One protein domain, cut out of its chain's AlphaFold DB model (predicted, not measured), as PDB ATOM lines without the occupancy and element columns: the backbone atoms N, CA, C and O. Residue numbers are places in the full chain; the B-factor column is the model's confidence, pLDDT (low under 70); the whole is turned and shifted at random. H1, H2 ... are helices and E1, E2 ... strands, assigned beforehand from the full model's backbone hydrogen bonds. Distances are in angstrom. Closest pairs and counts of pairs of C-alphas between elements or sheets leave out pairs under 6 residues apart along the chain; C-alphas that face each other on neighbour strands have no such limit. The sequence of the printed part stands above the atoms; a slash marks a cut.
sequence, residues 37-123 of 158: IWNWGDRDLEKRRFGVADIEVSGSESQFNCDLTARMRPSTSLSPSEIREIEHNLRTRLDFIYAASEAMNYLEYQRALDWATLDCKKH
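What this domain is: This is residues 37 to 123 of the 158 residues of an uncharacterized protein of Gammaproteobacteria bacterium (UniProt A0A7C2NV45). One twisted sheet of four strands forms a slab with two helices over one face: H3 covers E4 and E3, and H2 covers the edge strand E2, both running along the strands. The opposite face has no named helix over it, and the short H1 only grazes the sheet. The printed part has 87 residues with three named helices and four named strands, in the order E1, H1, E2, E3, H2, H3, E4; the sheet's order is E1, E4, E3, E2, antiparallel throughout, and the class is mixed, helices and strands. The whole is compact, with a radius of gyration of the C-alphas of 12.3 A and spans of 36 by 28 by 21 A.

Where its parts are: In the sheet, E1 holds residues 37 to 41, starting at C-alpha 37 (165.541, 195.125, 162.453), and measures 13.5 A. E4, residues 113 to 122, is the longest strand by residues and measures 26.2 A; its last C-alpha, 122, is at (164.343, 201.532, 153.123). E3, residues 64 to 72, measures 25.2 A, and E2, residues 55 to 61, measures 18.7 A. H3, residues 96 to 109, measures 19.6 A and begins at C-alpha 96 (165.032, 187.994, 150.291). H2, residues 80 to 91, measures 16.7 A, and H1, residues 45 to 48, measures 5.0 A.

How they stand to each other: E1 and E4 are antiparallel at 174 degrees, with N 38 and O 118 within hydrogen-bond range at 2.9 A. E4 and E3 are antiparallel at 171 degrees, with N 67 and O 119 at 2.9 A. E3 and E2 form an antiparallel hairpin at 159 degrees, with N 57 and O 68 at 3.0 A. The edge strands E1 and E2 are apart. The arrangement is two layers, helices on one face of a sheet: H2 and H3 lie on the same face. H3 has a height over the sheet of 8.7 A and stands at 18 degrees to E4 on the local plane; their closest C-alphas, of Leu 107 and Leu 113, are 5.9 A apart. H2 has a height over the sheet of 8.4 A and stands at 6 degrees to E2 on the local plane; their closest C-alphas, of Gly 59 and Arg 91, are 6.1 A apart. H2, with residue 90 alone, and H3, with residues 96 to 100 alone, only just touch, with 3 pairs of C-alphas within 8 A, and touch only at the corner by their link; the closest C-alphas, of Leu 90 and Phe 96, are 6.3 A apart. These helices run opposite ways at a shallow tilt of 32 degrees, only just short of steep. H1 only grazes the sheet with its residues 45 to 48 and is apart from H2 and H3. In H2 and H3 every O i to N i+4 pair is within hydrogen-bond range; H1 is too short for such a pair.

The domain as a whole: The two C-alphas farthest apart, of Ser 75 and His 123, are 37.2 A apart. The printed part has no cut, and no link between named elements is long. The mean pLDDT of the printed part is 91.1, and residues 43 to 50 are under 70.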
ATOM      1  N   ILE A  37     164.551 196.126 162.085       93.81
ATOM      2  CA  ILE A  37     165.541 195.125 162.453       93.81
ATOM      3  C   ILE A  37     164.794 193.942 163.052       93.81
ATOM      4  O   ILE A  37     164.065 194.099 164.035       93.81
ATOM      5  N   TRP A  38     164.997 192.758 162.484       93.06
ATOM      6  CA  TRP A  38     164.527 191.505 163.063       93.06
ATOM      7  C   TRP A  38     165.714 190.771 163.672       93.06
ATOM      8  O   TRP A  38     166.745 190.604 163.028       93.06
ATOM      9  N   ASN A  39     165.582 190.345 164.926       93.38
ATOM     10  CA  ASN A  39     166.582 189.510 165.577       93.38
ATOM     11  C   ASN A  39     166.017 188.137 165.969       93.38
ATOM     12  O   ASN A  39     164.867 188.051 166.402       93.38
ATOM     13  N   TRP A  40     166.860 187.109 165.891       93.31
ATOM     14  CA  TRP A  40     166.599 185.745 166.367       93.31
ATOM     15  C   TRP A  40     167.682 185.311 167.358       93.31
ATOM     16  O   TRP A  40     168.804 185.831 167.329       93.31
ATOM     17  N   GLY A  41     167.371 184.324 168.198       87.56
ATOM     18  CA  GLY A  41     168.293 183.768 169.186       87.56
ATOM     19  C   GLY A  41     168.103 184.317 170.602       87.56
ATOM     20  O   GLY A  41     167.060 184.866 170.964       87.56
ATOM     21  N   ASP A  42     169.109 184.110 171.455       78.44
ATOM     22  CA  ASP A  42     168.989 184.391 172.891       78.44
ATOM     23  C   ASP A  42     168.800 185.896 173.166       78.44
ATOM     24  O   ASP A  42     169.503 186.742 172.623       78.44
ATOM     25  N   ARG A  43     167.893 186.229 174.098       58.94
ATOM     26  CA  ARG A  43     167.445 187.598 174.447       58.94
ATOM     27  C   ARG A  43     168.538 188.583 174.899       58.94
ATOM     28  O   ARG A  43     168.261 189.774 174.990       58.94
ATOM     29  N   ASP A  44     169.758 188.116 175.152       66.12
ATOM     30  CA  ASP A  44     170.929 188.926 175.524       66.12
ATOM     31  C   ASP A  44     171.804 189.274 174.298       66.12
ATOM     32  O   ASP A  44     173.036 189.253 174.360       66.12
ATOM     33  N   LEU A  45     171.181 189.595 173.160       64.06
ATOM     34  CA  LEU A  45     171.873 189.925 171.906       64.06
ATOM     35  C   LEU A  45     172.920 191.035 172.084       64.06
ATOM     36  O   LEU A  45     174.030 190.919 171.570       64.06
ATOM     37  N   GLU A  46     172.622 192.068 172.877       64.06
ATOM     38  CA  GLU A  46     173.563 193.167 173.152       64.06
ATOM     39  C   GLU A  46     174.858 192.695 173.829       64.06
ATOM     40  O   GLU A  46     175.923 193.261 173.595       64.06
ATOM     41  N   LYS A  47     174.789 191.633 174.640       62.31
ATOM     42  CA  LYS A  47     175.941 191.066 175.356       62.31
ATOM     43  C   LYS A  47     176.563 189.863 174.656       62.31
ATOM     44  O   LYS A  47     177.589 189.388 175.129       62.31
ATOM     45  N   ARG A  48     175.949 189.324 173.595       62.81
ATOM     46  CA  ARG A  48     176.397 188.097 172.908       62.81
ATOM     47  C   ARG A  48     176.651 188.237 171.411       62.81
ATOM     48  O   ARG A  48     177.173 187.295 170.822       62.81
ATOM     49  N   ARG A  49     176.476 189.422 170.820       63.28
ATOM     50  CA  ARG A  49     177.044 189.776 169.498       63.28
ATOM     51  C   ARG A  49     178.594 189.769 169.465       63.28
ATOM     52  O   ARG A  49     179.205 190.371 168.591       63.28
ATOM     53  N   PHE A  50     179.259 189.093 170.407       63.16
ATOM     54  CA  PHE A  50     180.703 188.879 170.418       63.16
ATOM     55  C   PHE A  50     181.047 187.620 169.626       63.16
ATOM     56  O   PHE A  50     181.000 186.505 170.145       63.16
ATOM     57  N   GLY A  51     181.412 187.798 168.365       71.38
ATOM     58  CA  GLY A  51     181.878 186.730 167.490       71.38
ATOM     59  C   GLY A  51     181.818 187.154 166.034       71.38
ATOM     60  O   GLY A  51     181.056 188.048 165.681       71.38
ATOM     61  N   VAL A  52     182.630 186.513 165.199       85.62
ATOM     62  CA  VAL A  52     182.523 186.660 163.745       85.62
ATOM     63  C   VAL A  52     181.233 185.966 163.300       85.62
ATOM     64  O   VAL A  52     180.903 184.904 163.833       85.62
ATOM     65  N   ALA A  53     180.487 186.590 162.390       91.19
ATOM     66  CA  ALA A  53     179.306 185.977 161.794       91.19
ATOM     67  C   ALA A  53     179.724 184.781 160.924       91.19
ATOM     68  O   ALA A  53     180.722 184.848 160.207       91.19
ATOM     69  N   ASP A  54     178.957 183.695 160.991       94.31
ATOM     70  CA  ASP A  54     179.161 182.524 160.132       94.31
ATOM     71  C   ASP A  54     178.428 182.683 158.794       94.31
ATOM     72  O   ASP A  54     178.881 182.158 157.779       94.31
ATOM     73  N   ILE A  55     177.303 183.408 158.817       95.75
ATOM     74  CA  ILE A  55     176.496 183.791 157.659       95.75
ATOM     75  C   ILE A  55     176.536 185.308 157.525       95.75
ATOM     76  O   ILE A  55     176.147 186.020 158.458       95.75
ATOM     77  N   GLU A  56     176.932 185.786 156.351       96.62
ATOM     78  CA  GLU A  56     176.848 187.198 155.979       96.62
ATOM     79  C   GLU A  56     176.335 187.326 154.540       96.62
ATOM     80  O   GLU A  56     177.000 186.968 153.560       96.62
ATOM     81  N   VAL A  57     175.103 187.812 154.400       97.44
ATOM     82  CA  VAL A  57     174.456 187.955 153.096       97.44
ATOM     83  C   VAL A  57     173.588 189.198 153.059       97.44
ATOM     84  O   VAL A  57     172.828 189.468 153.981       97.44
ATOM     85  N   SER A  58     173.684 189.933 151.958       97.25
ATOM     86  CA  SER A  58     172.821 191.063 151.662       97.25
ATOM     87  C   SER A  58     171.887 190.737 150.503       97.25
ATOM     88  O   SER A  58     172.204 189.922 149.627       97.25
ATOM     89  N   GLY A  59     170.725 191.373 150.505       95.19
ATOM     90  CA  GLY A  59     169.731 191.240 149.453       95.19
ATOM     91  C   GLY A  59     168.761 192.409 149.465       95.19
ATOM     92  O   GLY A  59     168.747 193.223 150.388       95.19
ATOM     93  N   SER A  60     167.958 192.512 148.414       92.50
ATOM     94  CA  SER A  60     166.949 193.556 148.297       92.50
ATOM     95  C   SER A  60     165.586 192.956 148.011       92.50
ATOM     96  O   SER A  60     165.452 191.981 147.274       92.50
ATOM     97  N   GLU A  61     164.560 193.545 148.616       91.50
ATOM     98  CA  GLU A  61     163.177 193.144 148.400       91.50
ATOM     99  C   GLU A  61     162.262 194.370 148.487       91.50
ATOM    100  O   GLU A  61     162.296 195.143 149.448       91.50
ATOM    101  N   SER A  62     161.414 194.544 147.468       87.81
ATOM    102  CA  SER A  62     160.527 195.702 147.319       87.81
ATOM    103  C   SER A  62     161.288 197.040 147.320       87.81
ATOM    104  O   SER A  62     161.790 197.455 146.280       87.81
ATOM    105  N   GLN A  63     161.369 197.718 148.467       90.25
ATOM    106  CA  GLN A  63     162.050 199.007 148.653       90.25
ATOM    107  C   GLN A  63     163.121 198.926 149.741       90.25
ATOM    108  O   GLN A  63     163.611 199.955 150.179       90.25
ATOM    109  N   PHE A  64     163.452 197.732 150.221       93.56
ATOM    110  CA  PHE A  64     164.411 197.552 151.298       93.56
ATOM    111  C   PHE A  64     165.697 196.942 150.760       93.56
ATOM    112  O   PHE A  64     165.660 195.999 149.970       93.56
ATOM    113  N   ASN A  65     166.820 197.471 151.230       94.88
ATOM    114  CA  ASN A  65     168.112 196.809 151.182       94.88
ATOM    115  C   ASN A  65     168.361 196.237 152.571       94.88
ATOM    116  O   ASN A  65     168.295 196.972 153.559       94.88
ATOM    117  N   CYS A  66     168.587 194.934 152.640       96.12
ATOM    118  CA  CYS A  66     168.696 194.221 153.895       96.12
ATOM    119  C   CYS A  66     170.024 193.487 154.002       96.12
ATOM    120  O   CYS A  66     170.435 192.804 153.062       96.12
ATOM    121  N   ASP A  67     170.624 193.559 155.183       97.38
ATOM    122  CA  ASP A  67     171.819 192.818 155.555       97.38
ATOM    123  C   ASP A  67     171.451 191.784 156.621       97.38
ATOM    124  O   ASP A  67     170.959 192.115 157.703       97.38
ATOM    125  N   LEU A  68     171.671 190.509 156.305       97.50
ATOM    126  CA  LEU A  68     171.528 189.400 157.235       97.50
ATOM    127  C   LEU A  68     172.903 188.991 157.749       97.50
ATOM    128  O   LEU A  68     173.781 188.577 156.989       97.50
ATOM    129  N   THR A  69     173.041 189.016 159.068       96.25
ATOM    130  CA  THR A  69     174.183 188.453 159.782       96.25
ATOM    131  C   THR A  69     173.688 187.392 160.746       96.25
ATOM    132  O   THR A  69     172.742 187.621 161.502       96.25
ATOM    133  N   ALA A  70     174.303 186.215 160.737       95.31
ATOM    134  CA  ALA A  70     173.964 185.170 161.690       95.31
ATOM    135  C   ALA A  70     175.192 184.395 162.143       95.31
ATOM    136  O   ALA A  70     176.159 184.207 161.406       95.31
ATOM    137  N   ARG A  71     175.121 183.917 163.377       94.25
ATOM    138  CA  ARG A  71     176.120 183.057 163.986       94.25
ATOM    139  C   ARG A  71     175.472 181.768 164.443       94.25
ATOM    140  O   ARG A  71     174.435 181.772 165.114       94.25
ATOM    141  N   MET A  72     176.109 180.662 164.100       94.38
ATOM    142  CA  MET A  72     175.682 179.341 164.513       94.38
ATOM    143  C   MET A  72     176.190 179.034 165.920       94.38
ATOM    144  O   MET A  72     177.264 179.466 166.344       94.38
ATOM    145  N   ARG A  73     175.429 178.236 166.668       92.12
ATOM    146  CA  ARG A  73     175.920 177.675 167.927       92.12
ATOM    147  C   ARG A  73     177.058 176.702 167.626       92.12
ATOM    148  O   ARG A  73     176.915 175.894 166.712       92.12
ATOM    149  N   PRO A  74     178.107 176.644 168.460       89.50
ATOM    150  CA  PRO A  74     179.157 175.630 168.326       89.50
ATOM    151  C   PRO A  74     178.642 174.184 168.384       89.50
ATOM    152  O   PRO A  74     179.320 173.268 167.937       89.50
ATOM    153  N   SER A  75     177.456 173.972 168.962       91.56
ATOM    154  CA  SER A  75     176.799 172.669 169.063       91.56
ATOM    155  C   SER A  75     175.958 172.292 167.838       91.56
ATOM    156  O   SER A  75     175.296 171.257 167.877       91.56
ATOM    157  N   THR A  76     175.898 173.134 166.800       92.38
ATOM    158  CA  THR A  76     175.149 172.813 165.577       92.38
ATOM    159  C   THR A  76     175.768 171.614 164.858       92.38
ATOM    160  O   THR A  76     176.983 171.427 164.876       92.38
ATOM    161  N   SER A  77     174.939 170.811 164.194       92.88
ATOM    162  CA  SER A  77     175.405 169.740 163.305       92.88
ATOM    163  C   SER A  77     175.702 170.224 161.883       92.88
ATOM    164  O   SER A  77     176.115 169.416 161.058       92.88
ATOM    165  N   LEU A  78     175.465 171.508 161.585       94.69
ATOM    166  CA  LEU A  78     175.686 172.075 160.256       94.69
ATOM    167  C   LEU A  78     177.178 172.176 159.931       94.69
ATOM    168  O   LEU A  78     177.969 172.767 160.666       94.69
ATOM    169  N   SER A  79     177.540 171.625 158.783       95.62
ATOM    170  CA  SER A  79     178.852 171.753 158.170       95.62
ATOM    171  C   SER A  79     179.050 173.143 157.547       95.62
ATOM    172  O   SER A  79     178.087 173.796 157.132       95.62
ATOM    173  N   PRO A  80     180.307 173.592 157.377       94.44
ATOM    174  CA  PRO A  80     180.595 174.834 156.666       94.44
ATOM    175  C   PRO A  80     180.016 174.878 155.245       94.44
ATOM    176  O   PRO A  80     179.604 175.940 154.792       94.44
ATOM    177  N   SER A  81     179.952 173.743 154.539       96.69
ATOM    178  CA  SER A  81     179.339 173.664 153.207       96.69
ATOM    179  C   SER A  81     177.840 173.951 153.231       96.69
ATOM    180  O   SER A  81     177.372 174.704 152.385       96.69
ATOM    181  N   GLU A  82     177.106 173.419 154.211       96.81
ATOM    182  CA  GLU A  82     175.667 173.683 154.359       96.81
ATOM    183  C   GLU A  82     175.411 175.157 154.694       96.81
ATOM    184  O   GLU A  82     174.493 175.770 154.155       96.81
ATOM    185  N   ILE A  83     176.268 175.767 155.519       96.44
ATOM    186  CA  ILE A  83     176.195 177.204 155.826       96.44
ATOM    187  C   ILE A  83     176.374 178.044 154.551       96.44
ATOM    188  O   ILE A  83     175.600 178.967 154.299       96.44
ATOM    189  N   ARG A  84     177.355 177.701 153.705       97.19
ATOM    190  CA  ARG A  84     177.567 178.383 152.415       97.19
ATOM    191  C   ARG A  84     176.422 178.159 151.433       97.19
ATOM    192  O   ARG A  84     176.105 179.060 150.660       97.19
ATOM    193  N   GLU A  85     175.800 176.988 151.457       97.44
ATOM    194  CA  GLU A  85     174.613 176.710 150.651       97.44
ATOM    195  C   GLU A  85     173.434 177.594 151.077       97.44
ATOM    196  O   GLU A  85     172.775 178.181 150.221       97.44
ATOM    197  N   ILE A  86     173.222 177.779 152.385       96.88
ATOM    198  CA  ILE A  86     172.213 178.710 152.914       96.88
ATOM    199  C   ILE A  86     172.489 180.138 152.421       96.88
ATOM    200  O   ILE A  86     171.587 180.773 151.876       96.88
ATOM    201  N   GLU A  87     173.726 180.636 152.541       97.50
ATOM    202  CA  GLU A  87     174.104 181.963 152.025       97.50
ATOM    203  C   GLU A  87     173.826 182.110 150.523       97.50
ATOM    204  O   GLU A  87     173.275 183.122 150.081       97.50
ATOM    205  N   HIS A  88     174.209 181.107 149.729       97.38
ATOM    206  CA  HIS A  88     174.011 181.117 148.283       97.38
ATOM    207  C   HIS A  88     172.524 181.128 147.914       97.38
ATOM    208  O   HIS A  88     172.094 181.926 147.074       97.38
ATOM    209  N   ASN A  89     171.734 180.282 148.575       96.94
ATOM    210  CA  ASN A  89     170.295 180.214 148.377       96.94
ATOM    211  C   ASN A  89     169.637 181.548 148.727       96.94
ATOM    212  O   ASN A  89     168.843 182.037 147.941       96.94
ATOM    213  N   LEU A  90     170.010 182.190 149.836       97.31
ATOM    214  CA  LEU A  90     169.458 183.498 150.198       97.31
ATOM    215  C   LEU A  90     169.832 184.587 149.185       97.31
ATOM    216  O   LEU A  90     168.966 185.337 148.747       97.31
ATOM    217  N   ARG A  91     171.095 184.642 148.746       95.44
ATOM    218  CA  ARG A  91     171.578 185.678 147.814       95.44
ATOM    219  C   ARG A  91     170.878 185.656 146.452       95.44
ATOM    220  O   ARG A  91     170.824 186.675 145.772       95.44
ATOM    221  N   THR A  92     170.388 184.498 146.021       95.25
ATOM    222  CA  THR A  92     169.754 184.333 144.703       95.25
ATOM    223  C   THR A  92     168.247 184.597 144.715       95.25
ATOM    224  O   THR A  92     167.619 184.598 143.655       95.25
ATOM    225  N   ARG A  93     167.650 184.837 145.890       94.25
ATOM    226  CA  ARG A  93     166.203 185.015 146.054       94.25
ATOM    227  C   ARG A  93     165.799 186.476 145.882       94.25
ATOM    228  O   ARG A  93     166.417 187.374 146.439       94.25
ATOM    229  N   LEU A  94     164.731 186.693 145.111       92.25
ATOM    230  CA  LEU A  94     164.108 188.012 144.934       92.25
ATOM    231  C   LEU A  94     163.214 188.391 146.126       92.25
ATOM    232  O   LEU A  94     162.993 189.567 146.387       92.25
ATOM    233  N   ASP A  95     162.698 187.388 146.835       93.31
ATOM    234  CA  ASP A  95     161.941 187.478 148.086       93.31
ATOM    235  C   ASP A  95     162.878 187.308 149.294       93.31
ATOM    236  O   ASP A  95     162.703 186.425 150.137       93.31
ATOM    237  N   PHE A  96     163.939 188.121 149.330       95.44
ATOM    238  CA  PHE A  96     165.032 187.994 150.291       95.44
ATOM    239  C   PHE A  96     164.583 188.061 151.756       95.44
ATOM    240  O   PHE A  96     165.003 187.230 152.556       95.44
ATOM    241  N   ILE A  97     163.725 189.018 152.123       95.06
ATOM    242  CA  ILE A  97     163.247 189.204 153.501       95.06
ATOM    243  C   ILE A  97     162.442 187.983 153.933       95.06
ATOM    244  O   ILE A  97     162.639 187.476 155.041       95.06
ATOM    245  N   TYR A  98     161.555 187.495 153.065       93.62
ATOM    246  CA  TYR A  98     160.761 186.303 153.351       93.62
ATOM    247  C   TYR A  98     161.643 185.063 153.509       93.62
ATOM    248  O   TYR A  98     161.564 184.384 154.533       93.62
ATOM    249  N   ALA A  99     162.526 184.808 152.541       95.88
ATOM    250  CA  ALA A  99     163.420 183.655 152.552       95.88
ATOM    251  C   ALA A  99     164.377 183.681 153.757       95.88
ATOM    252  O   ALA A  99     164.572 182.657 154.414       95.88
ATOM    253  N   ALA A 100     164.933 184.850 154.092       96.75
ATOM    254  CA  ALA A 100     165.766 185.035 155.276       96.75
ATOM    255  C   ALA A 100     164.977 184.745 156.556       96.75
ATOM    256  O   ALA A 100     165.452 184.005 157.415       96.75
ATOM    257  N   SER A 101     163.756 185.272 156.662       95.50
ATOM    258  CA  SER A 101     162.901 185.050 157.831       95.50
ATOM    259  C   SER A 101     162.544 183.572 158.000       95.50
ATOM    260  O   SER A 101     162.642 183.041 159.102       95.50
ATOM    261  N   GLU A 102     162.173 182.881 156.920       95.94
ATOM    262  CA  GLU A 102     161.885 181.443 156.928       95.94
ATOM    263  C   GLU A 102     163.115 180.623 157.346       95.94
ATOM    264  O   GLU A 102     163.028 179.803 158.265       95.94
ATOM    265  N   ALA A 103     164.274 180.892 156.737       97.12
ATOM    266  CA  ALA A 103     165.520 180.204 157.052       97.12
ATOM    267  C   ALA A 103     165.943 180.418 158.514       97.12
ATOM    268  O   ALA A 103     166.277 179.457 159.207       97.12
ATOM    269  N   MET A 104     165.900 181.658 159.012       96.94
ATOM    270  CA  MET A 104     166.298 181.956 160.390       96.94
ATOM    271  C   MET A 104     165.312 181.377 161.406       96.94
ATOM    272  O   MET A 104     165.750 180.805 162.401       96.94
ATOM    273  N   ASN A 105     164.004 181.416 161.130       95.81
ATOM    274  CA  ASN A 105     163.002 180.751 161.969       95.81
ATOM    275  C   ASN A 105     163.238 179.234 162.033       95.81
ATOM    276  O   ASN A 105     163.146 178.636 163.105       95.81
ATOM    277  N   TYR A 106     163.573 178.601 160.903       96.31
ATOM    278  CA  TYR A 106     163.905 177.177 160.865       96.31
ATOM    279  C   TYR A 106     165.159 176.860 161.694       96.31
ATOM    280  O   TYR A 106     165.143 175.944 162.519       96.31
ATOM    281  N   LEU A 107     166.236 177.632 161.531       96.00
ATOM    282  CA  LEU A 107     167.477 177.427 162.284       96.00
ATOM    283  C   LEU A 107     167.309 177.721 163.783       96.00
ATOM    284  O   LEU A 107     167.897 177.027 164.615       96.00
ATOM    285  N   GLU A 108     166.490 178.705 164.152       94.62
ATOM    286  CA  GLU A 108     166.130 178.971 165.546       94.62
ATOM    287  C   GLU A 108     165.338 177.806 166.145       94.62
ATOM    288  O   GLU A 108     165.661 177.339 167.240       94.62
ATOM    289  N   TYR A 109     164.354 177.279 165.409       95.06
ATOM    290  CA  TYR A 109     163.575 176.114 165.826       95.06
ATOM    291  C   TYR A 109     164.467 174.889 166.083       95.06
ATOM    292  O   TYR A 109     164.305 174.201 167.092       95.06
ATOM    293  N   GLN A 110     165.472 174.666 165.230       95.38
ATOM    294  CA  GLN A 110     166.486 173.617 165.405       95.38
ATOM    295  C   GLN A 110     167.519 173.931 166.503       95.38
ATOM    296  O   GLN A 110     168.414 173.127 166.760       95.38
ATOM    297  N   ARG A 111     167.426 175.096 167.160       93.81
ATOM    298  CA  ARG A 111     168.421 175.618 168.114       93.81
ATOM    299  C   ARG A 111     169.837 175.679 167.529       93.81
ATOM    300  O   ARG A 111     170.817 175.541 168.259       93.81
ATOM    301  N   ALA A 112     169.944 175.896 166.220       95.06
ATOM    302  CA  ALA A 112     171.210 176.022 165.508       95.06
ATOM    303  C   ALA A 112     171.792 177.442 165.592       95.06
ATOM    304  O   ALA A 112     173.002 177.597 165.465       95.06
ATOM    305  N   LEU A 113     170.965 178.466 165.841       93.69
ATOM    306  CA  LEU A 113     171.399 179.865 165.953       93.69
ATOM    307  C   LEU A 113     171.877 180.223 167.362       93.69
ATOM    308  O   LEU A 113     171.180 179.977 168.352       93.69
ATOM    309  N   ASP A 114     173.058 180.833 167.450       92.38
ATOM    310  CA  ASP A 114     173.465 181.607 168.628       92.38
ATOM    311  C   ASP A 114     172.739 182.957 168.591       92.38
ATOM    312  O   ASP A 114     171.971 183.291 169.498       92.38
ATOM    313  N   TRP A 115     172.889 183.670 167.472       93.69
ATOM    314  CA  TRP A 115     172.170 184.902 167.167       93.69
ATOM    315  C   TRP A 115     172.011 185.088 165.655       93.69
ATOM    316  O   TRP A 115     172.834 184.615 164.873       93.69
ATOM    317  N   ALA A 116     170.978 185.818 165.242       95.06
ATOM    318  CA  ALA A 116     170.860 186.350 163.886       95.06
ATOM    319  C   ALA A 116     170.223 187.742 163.912       95.06
ATOM    320  O   ALA A 116     169.390 188.030 164.770       95.06
ATOM    321  N   THR A 117     170.634 188.613 162.995       94.88
ATOM    322  CA  THR A 117     170.108 189.968 162.812       94.88
ATOM    323  C   THR A 117     169.893 190.218 161.326       94.88
ATOM    324  O   THR A 117     170.835 190.120 160.544       94.88
ATOM    325  N   LEU A 118     168.662 190.559 160.956       96.00
ATOM    326  CA  LEU A 118     168.297 191.091 159.648       96.00
ATOM    327  C   LEU A 118     168.042 192.590 159.817       96.00
ATOM    328  O   LEU A 118     167.056 192.968 160.450       96.00
ATOM    329  N   ASP A 119     168.932 193.427 159.291       95.81
ATOM    330  CA  ASP A 119     168.773 194.883 159.279       95.81
ATOM    331  C   ASP A 119     168.315 195.329 157.894       95.81
ATOM    332  O   ASP A 119     169.049 195.182 156.924       95.81
ATOM    333  N   CYS A 120     167.096 195.853 157.804       95.75
ATOM    334  CA  CYS A 120     166.495 196.321 156.566       95.75
ATOM    335  C   CYS A 120     166.363 197.841 156.575       95.75
ATOM    336  O   CYS A 120     165.644 198.422 157.395       95.75
ATOM    337  N   LYS A 121     167.006 198.475 155.594       95.75
ATOM    338  CA  LYS A 121     166.934 199.913 155.341       95.75
ATOM    339  C   LYS A 121     166.104 200.184 154.112       95.75
ATOM    340  O   LYS A 121     166.345 199.614 153.046       95.75
ATOM    341  N   LYS A 122     165.129 201.069 154.249       92.69
ATOM    342  CA  LYS A 122     164.343 201.532 153.123       92.69
ATOM    343  C   LYS A 122     165.243 202.349 152.209       92.69
ATOM    344  O   LYS A 122     165.832 203.351 152.605       92.69
ATOM    345  N   HIS A 123     165.345 201.912 150.968       83.81
ATOM    346  CA  HIS A 123     165.919 202.707 149.910       83.81
ATOM    347  C   HIS A 123     164.937 203.826 149.573       83.81
ATOM    348  O   HIS A 123     163.881 203.577 148.989       83.81
TER     349      HIS A 123